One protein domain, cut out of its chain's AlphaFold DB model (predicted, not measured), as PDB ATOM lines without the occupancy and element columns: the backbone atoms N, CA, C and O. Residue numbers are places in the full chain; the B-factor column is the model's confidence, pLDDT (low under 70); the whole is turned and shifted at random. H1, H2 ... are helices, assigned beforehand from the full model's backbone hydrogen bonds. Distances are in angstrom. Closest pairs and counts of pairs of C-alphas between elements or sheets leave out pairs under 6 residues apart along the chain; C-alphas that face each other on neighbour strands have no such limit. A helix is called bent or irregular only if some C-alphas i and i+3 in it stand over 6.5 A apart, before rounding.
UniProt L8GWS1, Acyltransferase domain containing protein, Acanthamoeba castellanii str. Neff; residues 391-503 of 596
ATOM      1  N   ALA A 391     310.041 327.112 290.460       82.25
ATOM      2  CA  ALA A 391     310.938 327.630 291.494       82.25
ATOM      3  C   ALA A 391     312.074 326.645 291.826       82.25
ATOM      4  O   ALA A 391     313.229 327.051 291.918       82.25
ATOM      5  N   LEU A 392     311.770 325.344 291.918       79.44
ATOM      6  CA  LEU A 392     312.771 324.289 292.133       79.44
ATOM      7  C   LEU A 392     313.680 324.059 290.915       79.44
ATOM      8  O   LEU A 392     314.836 323.668 291.063       79.44
ATOM      9  N   ALA A 393     313.171 324.287 289.704       84.06
ATOM     10  CA  ALA A 393     313.914 324.111 288.460       84.06
ATOM     11  C   ALA A 393     314.817 325.301 288.110       84.06
ATOM     12  O   ALA A 393     315.823 325.121 287.423       84.06
ATOM     13  N   LEU A 394     314.466 326.507 288.559       85.06
ATOM     14  CA  LEU A 394     315.139 327.745 288.175       85.06
ATOM     15  C   LEU A 394     316.653 327.739 288.470       85.06
ATOM     16  O   LEU A 394     317.403 328.093 287.560       85.06
ATOM     17  N   PRO A 395     317.146 327.277 289.642       86.94
ATOM     18  CA  PRO A 395     318.587 327.199 289.895       86.94
ATOM     19  C   PRO A 395     319.315 326.315 288.877       86.94
ATOM     20  O   PRO A 395     320.334 326.717 288.323       86.94
ATOM     21  N   GLY A 396     318.759 325.140 288.559       87.75
ATOM     22  CA  GLY A 396     319.327 324.246 287.547       87.75
ATOM     23  C   GLY A 396     319.322 324.868 286.147       87.75
ATOM     24  O   GLY A 396     320.300 324.739 285.412       87.75
ATOM     25  N   ALA A 397     318.268 325.600 285.784       87.50
ATOM     26  CA  ALA A 397     318.199 326.299 284.503       87.50
ATOM     27  C   ALA A 397     319.265 327.404 284.398       87.50
ATOM     28  O   ALA A 397     319.936 327.503 283.372       87.50
ATOM     29  N   LEU A 398     319.464 328.185 285.465       90.00
ATOM     30  CA  LEU A 398     320.492 329.228 285.532       90.00
ATOM     31  C   LEU A 398     321.906 328.646 285.428       90.00
ATOM     32  O   LEU A 398     322.724 329.170 284.678       90.00
ATOM     33  N   LEU A 399     322.175 327.528 286.106       89.81
ATOM     34  CA  LEU A 399     323.473 326.848 286.046       89.81
ATOM     35  C   LEU A 399     323.774 326.275 284.652       89.81
ATOM     36  O   LEU A 399     324.925 326.216 284.239       89.81
ATOM     37  N   ASN A 400     322.758 325.875 283.884       91.31
ATOM     38  CA  ASN A 400     322.963 325.373 282.521       91.31
ATOM     39  C   ASN A 400     322.885 326.472 281.446       91.31
ATOM     40  O   ASN A 400     323.230 326.219 280.287       91.31
ATOM     41  N   LEU A 401     322.465 327.691 281.805       91.50
ATOM     42  CA  LEU A 401     322.271 328.796 280.866       91.50
ATOM     43  C   LEU A 401     323.550 329.163 280.091       91.50
ATOM     44  O   LEU A 401     323.453 329.258 278.866       91.50
ATOM     45  N   PRO A 402     324.747 329.301 280.707       93.50
ATOM     46  CA  PRO A 402     325.962 329.649 279.964       93.50
ATOM     47  C   PRO A 402     326.314 328.614 278.891       93.50
ATOM     48  O   PRO A 402     326.627 328.969 277.756       93.50
ATOM     49  N   VAL A 403     326.187 327.324 279.225       93.44
ATOM     50  CA  VAL A 403     326.433 326.219 278.287       93.44
ATOM     51  C   VAL A 403     325.399 326.236 277.161       93.44
ATOM     52  O   VAL A 403     325.758 326.081 275.995       93.44
ATOM     53  N   GLY A 404     324.123 326.475 277.481       91.44
ATOM     54  CA  GLY A 404     323.048 326.580 276.495       91.44
ATOM     55  C   GLY A 404     323.226 327.752 275.523       91.44
ATOM     56  O   GLY A 404     323.055 327.577 274.313       91.44
ATOM     57  N   LEU A 405     323.610 328.929 276.029       93.31
ATOM     58  CA  LEU A 405     323.891 330.117 275.217       93.31
ATOM     59  C   LEU A 405     325.115 329.907 274.323       93.31
ATOM     60  O   LEU A 405     325.039 330.177 273.124       93.31
ATOM     61  N   LEU A 406     326.200 329.349 274.865       93.75
ATOM     62  CA  LEU A 406     327.399 329.023 274.094       93.75
ATOM     63  C   LEU A 406     327.097 327.992 272.998       93.75
ATOM     64  O   LEU A 406     327.487 328.178 271.846       93.75
ATOM     65  N   ALA A 407     326.354 326.932 273.328       92.44
ATOM     66  CA  ALA A 407     325.937 325.916 272.368       92.44
ATOM     67  C   ALA A 407     325.072 326.510 271.249       92.44
ATOM     68  O   ALA A 407     325.260 326.160 270.083       92.44
ATOM     69  N   ARG A 408     324.147 327.424 271.579       91.00
ATOM     70  CA  ARG A 408     323.353 328.158 270.583       91.00
ATOM     71  C   ARG A 408     324.264 328.999 269.692       91.00
ATOM     72  O   ARG A 408     324.223 328.796 268.484       91.00
ATOM     73  N   TYR A 409     325.095 329.857 270.281       92.06
ATOM     74  CA  TYR A 409     325.981 330.783 269.575       92.06
ATOM     75  C   TYR A 409     326.934 330.071 268.607       92.06
ATOM     76  O   TYR A 409     326.977 330.391 267.419       92.06
ATOM     77  N   VAL A 410     327.664 329.056 269.088       92.00
ATOM     78  CA  VAL A 410     328.632 328.311 268.269       92.00
ATOM     79  C   VAL A 410     327.929 327.574 267.132       92.00
ATOM     80  O   VAL A 410     328.398 327.617 265.993       92.00
ATOM     81  N   ALA A 411     326.798 326.919 267.409       88.56
ATOM     82  CA  ALA A 411     326.069 326.171 266.391       88.56
ATOM     83  C   ALA A 411     325.494 327.086 265.298       88.56
ATOM     84  O   ALA A 411     325.602 326.754 264.118       88.56
ATOM     85  N   THR A 412     324.930 328.243 265.661       88.38
ATOM     86  CA  THR A 412     324.385 329.204 264.688       88.38
ATOM     87  C   THR A 412     325.478 329.881 263.876       88.38
ATOM     88  O   THR A 412     325.347 329.974 262.658       88.38
ATOM     89  N   ASN A 413     326.585 330.291 264.506       87.88
ATOM     90  CA  ASN A 413     327.718 330.853 263.769       87.88
ATOM     91  C   ASN A 413     328.293 329.829 262.795       87.88
ATOM     92  O   ASN A 413     328.575 330.161 261.647       87.88
ATOM     93  N   LYS A 414     328.419 328.563 263.211       87.06
ATOM     94  CA  LYS A 414     328.931 327.534 262.312       87.06
ATOM     95  C   LYS A 414     327.999 327.288 261.128       87.06
ATOM     96  O   LYS A 414     328.491 327.242 260.003       87.06
ATOM     97  N   ALA A 415     326.692 327.196 261.361       84.75
ATOM     98  CA  ALA A 415     325.709 327.066 260.289       84.75
ATOM     99  C   ALA A 415     325.801 328.237 259.292       84.75
ATOM    100  O   ALA A 415     325.927 327.997 258.097       84.75
ATOM    101  N   ARG A 416     325.892 329.486 259.780       85.62
ATOM    102  CA  ARG A 416     326.079 330.686 258.940       85.62
ATOM    103  C   ARG A 416     327.352 330.646 258.090       85.62
ATOM    104  O   ARG A 416     327.330 331.100 256.957       85.62
ATOM    105  N   THR A 417     328.449 330.083 258.605       85.00
ATOM    106  CA  THR A 417     329.696 329.936 257.824       85.00
ATOM    107  C   THR A 417     329.647 328.823 256.774       85.00
ATOM    108  O   THR A 417     330.368 328.892 255.780       85.00
ATOM    109  N   ILE A 418     328.845 327.777 257.003       79.69
ATOM    110  CA  ILE A 418     328.765 326.601 256.121       79.69
ATOM    111  C   ILE A 418     327.726 326.813 255.020       79.69
ATOM    112  O   ILE A 418     328.033 326.549 253.865       79.69
ATOM    113  N   ALA A 419     326.544 327.327 255.369       78.25
ATOM    114  CA  ALA A 419     325.404 327.476 254.466       78.25
ATOM    115  C   ALA A 419     325.730 328.092 253.087       78.25
ATOM    116  O   ALA A 419     325.307 327.514 252.090       78.25
ATOM    117  N   PRO A 420     326.497 329.198 252.968       73.00
ATOM    118  CA  PRO A 420     326.802 329.780 251.656       73.00
ATOM    119  C   PRO A 420     327.804 328.962 250.822       73.00
ATOM    120  O   PRO A 420     327.950 329.218 249.633       73.00
ATOM    121  N   ASN A 421     328.504 327.996 251.425       71.94
ATOM    122  CA  ASN A 421     329.611 327.268 250.802       71.94
ATOM    123  C   ASN A 421     329.295 325.791 250.508       71.94
ATOM    124  O   ASN A 421     330.111 325.120 249.873       71.94
ATOM    125  N   ASP A 422     328.157 325.262 250.974       72.12
ATOM    126  CA  ASP A 422     327.776 323.858 250.787       72.12
ATOM    127  C   ASP A 422     326.474 323.729 249.970       72.12
ATOM    128  O   ASP A 422     325.393 324.064 250.463       72.12
ATOM    129  N   PRO A 423     326.531 323.198 248.732       66.94
ATOM    130  CA  PRO A 423     325.346 323.024 247.888       66.94
ATOM    131  C   PRO A 423     324.346 321.985 248.434       66.94
ATOM    132  O   PRO A 423     323.216 321.888 247.944       66.94
ATOM    133  N   ASN A 424     324.738 321.188 249.435       70.38
ATOM    134  CA  ASN A 424     323.857 320.207 250.072       70.38
ATOM    135  C   ASN A 424     322.985 320.821 251.182       70.38
ATOM    136  O   ASN A 424     322.017 320.187 251.604       70.38
ATOM    137  N   THR A 425     323.283 322.046 251.630       70.19
ATOM    138  CA  THR A 425     322.571 322.721 252.724       70.19
ATOM    139  C   THR A 425     321.672 323.845 252.211       70.19
ATOM    140  O   THR A 425     321.990 325.028 252.317       70.19
ATOM    141  N   MET A 426     320.532 323.473 251.637       60.75
ATOM    142  CA  MET A 426     319.589 324.394 250.997       60.75
ATOM    143  C   MET A 426     318.824 325.272 252.002       60.75
ATOM    144  O   MET A 426     318.339 326.342 251.645       60.75
ATOM    145  N   TYR A 427     318.709 324.839 253.257       63.94
ATOM    146  CA  TYR A 427     317.891 325.479 254.291       63.94
ATOM    147  C   TYR A 427     318.724 326.047 255.446       63.94
ATOM    148  O   TYR A 427     318.252 326.116 256.581       63.94
ATOM    149  N   GLY A 428     319.956 326.484 255.172       70.31
ATOM    150  CA  GLY A 428     320.796 327.161 256.164       70.31
ATOM    151  C   GLY A 428     321.592 326.215 257.066       70.31
ATOM    152  O   GLY A 428     321.831 326.540 258.231       70.31
ATOM    153  N   ALA A 429     321.999 325.053 256.544       78.44
ATOM    154  CA  ALA A 429     322.850 324.075 257.231       78.44
ATOM    155  C   ALA A 429     322.252 323.579 258.561       78.44
ATOM    156  O   ALA A 429     322.929 323.446 259.585       78.44
ATOM    157  N   LEU A 430     320.941 323.310 258.574       79.25
ATOM    158  CA  LEU A 430     320.245 322.820 259.774       79.25
ATOM    159  C   LEU A 430     320.770 321.455 260.248       79.25
ATOM    160  O   LEU A 430     320.671 321.130 261.437       79.25
ATOM    161  N   ASP A 431     321.353 320.683 259.334       79.12
ATOM    162  CA  ASP A 431     321.979 319.382 259.555       79.12
ATOM    163  C   ASP A 431     323.219 319.456 260.469       79.12
ATOM    164  O   ASP A 431     323.568 318.462 261.110       79.12
ATOM    165  N   VAL A 432     323.853 320.629 260.621       84.81
ATOM    166  CA  VAL A 432     325.034 320.791 261.498       84.81
ATOM    167  C   VAL A 432     324.678 321.245 262.914       84.81
ATOM    168  O   VAL A 432     325.401 320.954 263.871       84.81
ATOM    169  N   ILE A 433     323.558 321.953 263.082       86.81
ATOM    170  CA  ILE A 433     323.233 322.676 264.322       86.81
ATOM    171  C   ILE A 433     323.127 321.729 265.521       86.81
ATOM    172  O   ILE A 433     323.678 322.012 266.587       86.81
ATOM    173  N   ALA A 434     322.421 320.606 265.364       87.56
ATOM    174  CA  ALA A 434     322.216 319.651 266.453       87.56
ATOM    175  C   ALA A 434     323.539 319.013 266.897       87.56
ATOM    176  O   ALA A 434     323.830 318.961 268.091       87.56
ATOM    177  N   SER A 435     324.368 318.617 265.928       89.94
ATOM    178  CA  SER A 435     325.692 318.042 266.170       89.94
ATOM    179  C   SER A 435     326.572 318.981 266.998       89.94
ATOM    180  O   SER A 435     327.120 318.571 268.019       89.94
ATOM    181  N   TYR A 436     326.650 320.263 266.629       90.31
ATOM    182  CA  TYR A 436     327.430 321.236 267.398       90.31
ATOM    183  C   TYR A 436     326.846 321.506 268.785       90.31
ATOM    184  O   TYR A 436     327.605 321.577 269.748       90.31
ATOM    185  N   LYS A 437     325.518 321.596 268.927       91.81
ATOM    186  CA  LYS A 437     324.892 321.755 270.248       91.81
ATOM    187  C   LYS A 437     325.194 320.580 271.172       91.81
ATOM    188  O   LYS A 437     325.518 320.810 272.331       91.81
ATOM    189  N   ILE A 438     325.124 319.347 270.667       92.19
ATOM    190  CA  ILE A 438     325.434 318.140 271.444       92.19
ATOM    191  C   ILE A 438     326.913 318.100 271.823       92.19
ATOM    192  O   ILE A 438     327.221 317.815 272.975       92.19
ATOM    193  N   ILE A 439     327.826 318.429 270.903       90.56
ATOM    194  CA  ILE A 439     329.266 318.476 271.199       90.56
ATOM    195  C   ILE A 439     329.551 319.527 272.280       90.56
ATOM    196  O   ILE A 439     330.171 319.212 273.292       90.56
ATOM    197  N   ILE A 440     329.067 320.760 272.107       91.94
ATOM    198  CA  ILE A 440     329.306 321.841 273.073       91.94
ATOM    199  C   ILE A 440     328.648 321.540 274.420       91.94
ATOM    200  O   ILE A 440     329.283 321.751 275.444       91.94
ATOM    201  N   ALA A 441     327.426 321.005 274.450       91.25
ATOM    202  CA  ALA A 441     326.781 320.622 275.704       91.25
ATOM    203  C   ALA A 441     327.494 319.440 276.383       91.25
ATOM    204  O   ALA A 441     327.673 319.454 277.598       91.25
ATOM    205  N   GLY A 442     327.940 318.447 275.606       91.25
ATOM    206  CA  GLY A 442     328.594 317.243 276.111       91.25
ATOM    207  C   GLY A 442     329.931 317.509 276.799       91.25
ATOM    208  O   GLY A 442     330.239 316.843 277.782       91.25
ATOM    209  N   PHE A 443     330.693 318.507 276.340       91.25
ATOM    210  CA  PHE A 443     331.932 318.941 277.001       91.25
ATOM    211  C   PHE A 443     331.724 320.126 277.947       91.25
ATOM    212  O   PHE A 443     332.322 320.179 279.019       91.25
ATOM    213  N   GLY A 444     330.861 321.067 277.575       92.94
ATOM    214  CA  GLY A 444     330.619 322.294 278.322       92.94
ATOM    215  C   GLY A 444     329.939 322.059 279.666       92.94
ATOM    216  O   GLY A 444     330.302 322.727 280.627       92.94
ATOM    217  N   ALA A 445     329.008 321.102 279.766       91.88
ATOM    218  CA  ALA A 445     328.333 320.811 281.033       91.88
ATOM    219  C   ALA A 445     329.274 320.188 282.086       91.88
ATOM    220  O   ALA A 445     329.331 320.711 283.194       91.88
ATOM    221  N   PRO A 446     330.088 319.154 281.787       92.12
ATOM    222  CA  PRO A 446     331.086 318.675 282.747       92.12
ATOM    223  C   PRO A 446     332.087 319.758 283.171       92.12
ATOM    224  O   PRO A 446     332.402 319.867 284.353       92.12
ATOM    225  N   ILE A 447     332.557 320.586 282.229       94.00
ATOM    226  CA  ILE A 447     333.481 321.688 282.536       94.00
ATOM    227  C   ILE A 447     332.815 322.706 283.468       94.00
ATOM    228  O   ILE A 447     333.416 323.093 284.469       94.00
ATOM    229  N   SER A 448     331.571 323.112 283.188       93.81
ATOM    230  CA  SER A 448     330.855 324.047 284.060       93.81
ATOM    231  C   SER A 448     330.630 323.456 285.451       93.81
ATOM    232  O   SER A 448     330.790 324.164 286.439       93.81
ATOM    233  N   TYR A 449     330.367 322.152 285.555       93.62
ATOM    234  CA  TYR A 449     330.197 321.473 286.840       93.62
ATOM    235  C   TYR A 449     331.479 321.454 287.672       93.62
ATOM    236  O   TYR A 449     331.411 321.676 288.879       93.62
ATOM    237  N   VAL A 450     332.643 321.257 287.045       94.31
ATOM    238  CA  VAL A 450     333.942 321.369 287.730       94.31
ATOM    239  C   VAL A 450     334.158 322.793 288.238       94.31
ATOM    240  O   VAL A 450     334.535 322.975 289.392       94.31
ATOM    241  N   VAL A 451     333.860 323.808 287.423       95.00
ATOM    242  CA  VAL A 451     333.961 325.216 287.844       95.00
ATOM    243  C   VAL A 451     333.033 325.504 289.028       95.00
ATOM    244  O   VAL A 451     333.466 326.099 290.015       95.00
ATOM    245  N   TYR A 452     331.781 325.045 288.976       94.69
ATOM    246  CA  TYR A 452     330.826 325.239 290.068       94.69
ATOM    247  C   TYR A 452     331.232 324.484 291.336       94.69
ATOM    248  O   TYR A 452     331.050 325.005 292.433       94.69
ATOM    249  N   PHE A 453     331.823 323.295 291.203       95.06
ATOM    250  CA  PHE A 453     332.386 322.552 292.327       95.06
ATOM    251  C   PHE A 453     333.546 323.304 292.987       95.06
ATOM    252  O   PHE A 453     333.545 323.447 294.205       95.06
ATOM    253  N   LEU A 454     334.504 323.816 292.208       96.25
ATOM    254  CA  LEU A 454     335.642 324.571 292.745       96.25
ATOM    255  C   LEU A 454     335.183 325.851 293.455       96.25
ATOM    256  O   LEU A 454     335.674 326.159 294.539       96.25
ATOM    257  N   ALA A 455     334.194 326.552 292.893       95.00
ATOM    258  CA  ALA A 455     333.585 327.713 293.536       95.00
ATOM    259  C   ALA A 455     332.879 327.335 294.851       95.00
ATOM    260  O   ALA A 455     333.114 327.963 295.881       95.00
ATOM    261  N   ALA A 456     332.063 326.276 294.849       94.50
ATOM    262  CA  ALA A 456     331.394 325.778 296.052       94.50
ATOM    263  C   ALA A 456     332.397 325.319 297.123       94.50
ATOM    264  O   ALA A 456     332.175 325.546 298.310       94.50
ATOM    265  N   TRP A 457     333.509 324.703 296.716       96.69
ATOM    266  CA  TRP A 457     334.569 324.267 297.622       96.69
ATOM    267  C   TRP A 457     335.264 325.451 298.287       96.69
ATOM    268  O   TRP A 457     335.478 325.421 299.499       96.69
ATOM    269  N   TRP A 458     335.548 326.505 297.523       97.00
ATOM    270  CA  TRP A 458     336.155 327.726 298.044       97.00
ATOM    271  C   TRP A 458     335.254 328.452 299.056       97.00
ATOM    272  O   TRP A 458     335.754 328.952 300.059       97.00
ATOM    273  N   VAL A 459     333.933 328.468 298.838       96.50
ATOM    274  CA  VAL A 459     332.982 329.183 299.713       96.50
ATOM    275  C   VAL A 459     332.528 328.347 300.918       96.50
ATOM    276  O   VAL A 459     332.415 328.872 302.022       96.50
ATOM    277  N   TRP A 460     332.235 327.056 300.727       96.12
ATOM    278  CA  TRP A 460     331.568 326.210 301.734       96.12
ATOM    279  C   TRP A 460     332.425 325.051 302.259       96.12
ATOM    280  O   TRP A 460     331.972 324.282 303.109       96.12
ATOM    281  N   GLY A 461     333.658 324.895 301.776       95.31
ATOM    282  CA  GLY A 461     334.521 323.777 302.143       95.31
ATOM    283  C   GLY A 461     334.145 322.464 301.445       95.31
ATOM    284  O   GLY A 461     333.277 322.395 300.574       95.31
ATOM    285  N   SER A 462     334.868 321.390 301.772       93.56
ATOM    286  CA  SER A 462     334.887 320.164 300.958       93.56
ATOM    287  C   SER A 462     333.590 319.353 301.017       93.56
ATOM    288  O   SER A 462     333.098 318.904 299.984       93.56
ATOM    289  N   ARG A 463     333.009 319.169 302.210       94.38
ATOM    290  CA  ARG A 463     331.817 318.318 302.388       94.38
ATOM    291  C   ARG A 463     330.585 318.869 301.645       94.38
ATOM    292  O   ARG A 463     329.984 318.098 300.893       94.38
ATOM    293  N   PRO A 464     330.221 320.165 301.762       93.50
ATOM    294  CA  PRO A 464     329.096 320.720 301.007       93.50
ATOM    295  C   PRO A 464     329.353 320.760 299.498       93.50
ATOM    296  O   PRO A 464     328.435 320.503 298.725       93.50
ATOM    297  N   ALA A 465     330.592 321.009 299.062       94.19
ATOM    298  CA  ALA A 465     330.940 321.017 297.642       94.19
ATOM    299  C   ALA A 465     330.811 319.632 296.992       94.19
ATOM    300  O   ALA A 465     330.287 319.519 295.885       94.19
ATOM    301  N   LEU A 466     331.224 318.567 297.688       94.31
ATOM    302  CA  LEU A 466     331.043 317.191 297.216       94.31
ATOM    303  C   LEU A 466     329.560 316.817 297.111       94.31
ATOM    304  O   LEU A 466     329.148 316.235 296.107       94.31
ATOM    305  N   ALA A 467     328.747 317.196 298.103       92.75
ATOM    306  CA  ALA A 467     327.300 317.015 298.031       92.75
ATOM    307  C   ALA A 467     326.702 317.797 296.849       92.75
ATOM    308  O   ALA A 467     325.930 317.245 296.067       92.75
ATOM    309  N   PHE A 468     327.106 319.057 296.667       90.75
ATOM    310  CA  PHE A 468     326.661 319.893 295.557       90.75
ATOM    311  C   PHE A 468     326.986 319.258 294.198       90.75
ATOM    312  O   PHE A 468     326.084 319.110 293.377       90.75
ATOM    313  N   LEU A 469     328.222 318.791 293.986       92.06
ATOM    314  CA  LEU A 469     328.632 318.094 292.763       92.06
ATOM    315  C   LEU A 469     327.815 316.816 292.515       92.06
ATOM    316  O   LEU A 469     327.425 316.560 291.377       92.06
ATOM    317  N   ALA A 470     327.519 316.038 293.561       90.88
ATOM    318  CA  ALA A 470     326.735 314.809 293.443       90.88
ATOM    319  C   ALA A 470     325.279 315.070 293.008       90.88
ATOM    320  O   ALA A 470     324.728 314.316 292.205       90.88
ATOM    321  N   PHE A 471     324.658 316.150 293.494       89.50
ATOM    322  CA  PHE A 471     323.276 316.497 293.143       89.50
ATOM    323  C   PHE A 471     323.143 317.361 291.880       89.50
ATOM    324  O   PHE A 471     322.060 317.436 291.295       89.50
ATOM    325  N   LEU A 472     324.221 317.996 291.416       88.56
ATOM    326  CA  LEU A 472     324.205 318.927 290.285       88.56
ATOM    327  C   LEU A 472     323.638 318.335 288.976       88.56
ATOM    328  O   LEU A 472     322.813 319.006 288.342       88.56
ATOM    329  N   PRO A 473     323.971 317.091 288.565       87.81
ATOM    330  CA  PRO A 473     323.371 316.480 287.378       87.81
ATOM    331  C   PRO A 473     321.874 316.201 287.564       87.81
ATOM    332  O   PRO A 473     321.095 316.356 286.621       87.81
ATOM    333  N   ILE A 474     321.459 315.840 288.783       86.81
ATOM    334  CA  ILE A 474     320.058 315.561 289.125       86.81
ATOM    335  C   ILE A 474     319.241 316.850 289.023       86.81
ATOM    336  O   ILE A 474     318.215 316.864 288.344       86.81
ATOM    337  N   PHE A 475     319.718 317.950 289.614       86.12
ATOM    338  CA  PHE A 475     319.064 319.257 289.507       86.12
ATOM    339  C   PHE A 475     319.039 319.780 288.069       86.12
ATOM    340  O   PHE A 475     318.011 320.280 287.611       86.12
ATOM    341  N   SER A 476     320.132 319.608 287.323       88.19
ATOM    342  CA  SER A 476     320.207 320.004 285.916       88.19
ATOM    343  C   SER A 476     319.182 319.249 285.068       88.19
ATOM    344  O   SER A 476     318.387 319.863 284.356       88.19
ATOM    345  N   TYR A 477     319.105 317.927 285.211       87.25
ATOM    346  CA  TYR A 477     318.129 317.114 284.493       87.25
ATOM    347  C   TYR A 477     316.683 317.400 284.927       87.25
ATOM    348  O   TYR A 477     315.796 317.536 284.081       87.25
ATOM    349  N   ALA A 478     316.437 317.550 286.232       85.81
ATOM    350  CA  ALA A 478     315.127 317.922 286.753       85.81
ATOM    351  C   ALA A 478     314.666 319.275 286.193       85.81
ATOM    352  O   ALA A 478     313.510 319.404 285.786       85.81
ATOM    353  N   SER A 479     315.572 320.254 286.093       89.19
ATOM    354  CA  SER A 479     315.248 321.575 285.555       89.19
ATOM    355  C   SER A 479     314.800 321.517 284.094       89.19
ATOM    356  O   SER A 479     313.780 322.108 283.740       89.19
ATOM    357  N   ILE A 480     315.481 320.713 283.269       87.69
ATOM    358  CA  ILE A 480     315.111 320.454 281.873       87.69
ATOM    359  C   ILE A 480     313.709 319.831 281.793       87.69
ATOM    360  O   ILE A 480     312.859 320.311 281.041       87.69
ATOM    361  N   ARG A 481     313.419 318.816 282.620       85.19
ATOM    362  CA  ARG A 481     312.111 318.136 282.637       85.19
ATOM    363  C   ARG A 481     310.965 319.028 283.106       85.19
ATOM    364  O   ARG A 481     309.850 318.920 282.592       85.19
ATOM    365  N   VAL A 482     311.213 319.895 284.083       85.38
ATOM    366  CA  VAL A 482     310.219 320.877 284.524       85.38
ATOM    367  C   VAL A 482     309.994 321.927 283.444       85.38
ATOM    368  O   VAL A 482     308.842 322.253 283.170       85.38
ATOM    369  N   LEU A 483     311.056 322.416 282.799       81.56
ATOM    370  CA  LEU A 483     310.945 323.403 281.728       81.56
ATOM    371  C   LEU A 483     310.165 322.844 280.528       81.56
ATOM    372  O   LEU A 483     309.287 323.526 280.009       81.56
ATOM    373  N   GLU A 484     310.398 321.585 280.141       79.62
ATOM    374  CA  GLU A 484     309.585 320.870 279.142       79.62
ATOM    375  C   GLU A 484     308.098 320.880 279.497       79.62
ATOM    376  O   GLU A 484     307.273 321.355 278.714       79.62
ATOM    377  N   LYS A 485     307.756 320.380 280.693       78.19
ATOM    378  CA  LYS A 485     306.366 320.324 281.158       78.19
ATOM    379  C   LYS A 485     305.762 321.724 281.247       78.19
ATOM    380  O   LYS A 485     304.614 321.913 280.859       78.19
ATOM    381  N   GLY A 486     306.524 322.712 281.712       76.88
ATOM    382  CA  GLY A 486     306.112 324.114 281.755       76.88
ATOM    383  C   GLY A 486     305.766 324.649 280.366       76.88
ATOM    384  O   GLY A 486     304.693 325.222 280.180       76.88
ATOM    385  N   MET A 487     306.611 324.383 279.368       74.75
ATOM    386  CA  MET A 487     306.382 324.790 277.978       74.75
ATOM    387  C   MET A 487     305.163 324.106 277.349       74.75
ATOM    388  O   MET A 487     304.390 324.767 276.656       74.75
ATOM    389  N   GLU A 488     304.941 322.812 277.600       71.38
ATOM    390  CA  GLU A 488     303.717 322.116 277.169       71.38
ATOM    391  C   GLU A 488     302.463 322.786 277.756       71.38
ATOM    392  O   GLU A 488     301.480 323.035 277.054       71.38
ATOM    393  N   GLN A 489     302.503 323.157 279.037       71.75
ATOM    394  CA  GLN A 489     301.376 323.818 279.695       71.75
ATOM    395  C   GLN A 489     301.147 325.241 279.181       71.75
ATOM    396  O   GLN A 489     299.991 325.620 278.985       71.75
ATOM    397  N   LEU A 490     302.214 326.001 278.916       72.38
ATOM    398  CA  LEU A 490     302.135 327.328 278.301       72.38
ATOM    399  C   LEU A 490     301.501 327.263 276.910       72.38
ATOM    400  O   LEU A 490     300.586 328.034 276.636       72.38
ATOM    401  N   ARG A 491     301.894 326.300 276.065       72.31
ATOM    402  CA  ARG A 491     301.275 326.095 274.740       72.31
ATOM    403  C   ARG A 491     299.791 325.766 274.842       72.31
ATOM    404  O   ARG A 491     298.989 326.278 274.067       72.31
ATOM    405  N   LEU A 492     299.402 324.942 275.814       68.19
ATOM    406  CA  LEU A 492     297.990 324.653 276.064       68.19
ATOM    407  C   LEU A 492     297.230 325.898 276.547       68.19
ATOM    408  O   LEU A 492     296.090 326.097 276.144       68.19
ATOM    409  N   LEU A 493     297.833 326.734 277.396       70.44
ATOM    410  CA  LEU A 493     297.228 327.995 277.833       70.44
ATOM    411  C   LEU A 493     297.066 328.977 276.671       70.44
ATOM    412  O   LEU A 493     295.986 329.539 276.510       70.44
ATOM    413  N   GLN A 494     298.096 329.116 275.833       71.50
ATOM    414  CA  GLN A 494     298.045 329.888 274.591       71.50
ATOM    415  C   GLN A 494     296.920 329.381 273.687       71.50
ATOM    416  O   GLN A 494     296.084 330.168 273.258       71.50
ATOM    417  N   ALA A 495     296.825 328.068 273.466       67.50
ATOM    418  CA  ALA A 495     295.762 327.478 272.657       67.50
ATOM    419  C   ALA A 495     294.369 327.831 273.194       67.50
ATOM    420  O   ALA A 495     293.502 328.251 272.434       67.50
ATOM    421  N   VAL A 496     294.145 327.725 274.508       69.56
ATOM    422  CA  VAL A 496     292.843 328.076 275.095       69.56
ATOM    423  C   VAL A 496     292.571 329.583 275.038       69.56
ATOM    424  O   VAL A 496     291.433 329.985 274.796       69.56
ATOM    425  N   PHE A 497     293.595 330.425 275.181       70.94
ATOM    426  CA  PHE A 497     293.474 331.869 274.976       70.94
ATOM    427  C   PHE A 497     293.074 332.210 273.530       70.94
ATOM    428  O   PHE A 497     292.124 332.966 273.315       70.94
ATOM    429  N   HIS A 498     293.723 331.598 272.536       69.44
ATOM    430  CA  HIS A 498     293.368 331.755 271.123       69.44
ATOM    431  C   HIS A 498     291.946 331.258 270.831       69.44
ATOM    432  O   HIS A 498     291.184 331.957 270.166       69.44
ATOM    433  N   LEU A 499     291.539 330.119 271.403       66.75
ATOM    434  CA  LEU A 499     290.168 329.597 271.300       66.75
ATOM    435  C   LEU A 499     289.121 330.571 271.864       66.75
ATOM    436  O   LEU A 499     288.028 330.687 271.310       66.75
ATOM    437  N   ALA A 500     289.440 331.278 272.952       68.44
ATOM    438  CA  ALA A 500     288.545 332.270 273.542       68.44
ATOM    439  C   ALA A 500     288.409 333.535 272.674       68.44
ATOM    440  O   ALA A 500     287.337 334.139 272.654       68.44
ATOM    441  N   ARG A 501     289.473 333.925 271.955       71.56
ATOM    442  CA  ARG A 501     289.516 335.143 271.129       71.56
ATOM    443  C   ARG A 501     288.986 334.941 269.705       71.56
ATOM    444  O   ARG A 501     288.327 335.836 269.190       71.56
ATOM    445  N   ALA A 502     289.241 333.786 269.089       73.62
ATOM    446  CA  ALA A 502     289.020 333.528 267.660       73.62
ATOM    447  C   ALA A 502     287.938 332.457 267.403       73.62
ATOM    448  O   ALA A 502     288.117 331.502 266.644       73.62
ATOM    449  N   ARG A 503     286.799 332.565 268.103       74.19
ATOM    450  CA  ARG A 503     285.732 331.549 268.050       74.19
ATOM    451  C   ARG A 503     285.061 331.460 266.675       74.19
ATOM    452  O   ARG A 503     284.647 330.372 266.279       74.19
TER     453      ARG A 503
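What this domain is: This is residues 391 to 503 of the 596 residues of the protein "Acyltransferase domain containing protein" of Acanthamoeba castellanii str. Neff (UniProt L8GWS1). Long bent H3 folds back beside one end of H2 with its arm H3a, then swings away as H3b and crosses H1a, and residues 484 to 503, of which 484 to 501 belong to H3, stick out; at the other end of H2, H1b lies beside it in a helical hairpin. The result is a flat, open zigzag of long helices. The printed part has 113 residues, with three named helices in the order H1, H2, H3 and no named strand: all helix. It is loose, with a radius of gyration of the C-alphas of 19.0 A and spans of 54 by 47 by 16 A.

Where its parts are: H3, residues 462 to 501, was assigned as one helix by its hydrogen bonds but is bent, C-alphas 470 and 473 being 7.1 A apart; its arms are H3a, residues 462 to 470, and H3b, residues 473 to 501, which is 41.9 A long and ends at C-alpha 501 at (289.516, 335.143, 271.129). H2, residues 430 to 460, is 43.6 A long, with a kink of 27 degrees near residue 444. H1, residues 391 to 421, begins at (310.938, 327.630, 291.494); it too was assigned as one helix but is bent, with 7.1 A between C-alphas 399 and 402, into H1a, 391 to 399, and H1b, 402 to 421, 29.5 A long.

How they stand to each other: H3b touches H1a with residues 475 to 483 alone, at a steep tilt of 63 degrees, the closest C-alphas being Ala 393 and Ser 479, 4.1 A. H3a and H2 form a hairpin at 20 degrees, closest at C-alphas 465 and 457, 4.9 A. H1b and H2 form another at 25 degrees, closest at C-alphas 407 and 437, 4.8 A. Every O i to N i+4 pair is within hydrogen-bond range in H3a and H3b; H1a has 3 of 5, H1b 14 of 16, H2 24 of 27.

The domain as a whole: The C-alphas farthest apart, of Ser 462 and Arg 503, are 60.2 A apart. The printed part has no cut and no long link. Mean pLDDT of the printed part is 85.0; residues 423, 426 to 427, 492, 495 to 496 and 498 to 500 are under 70.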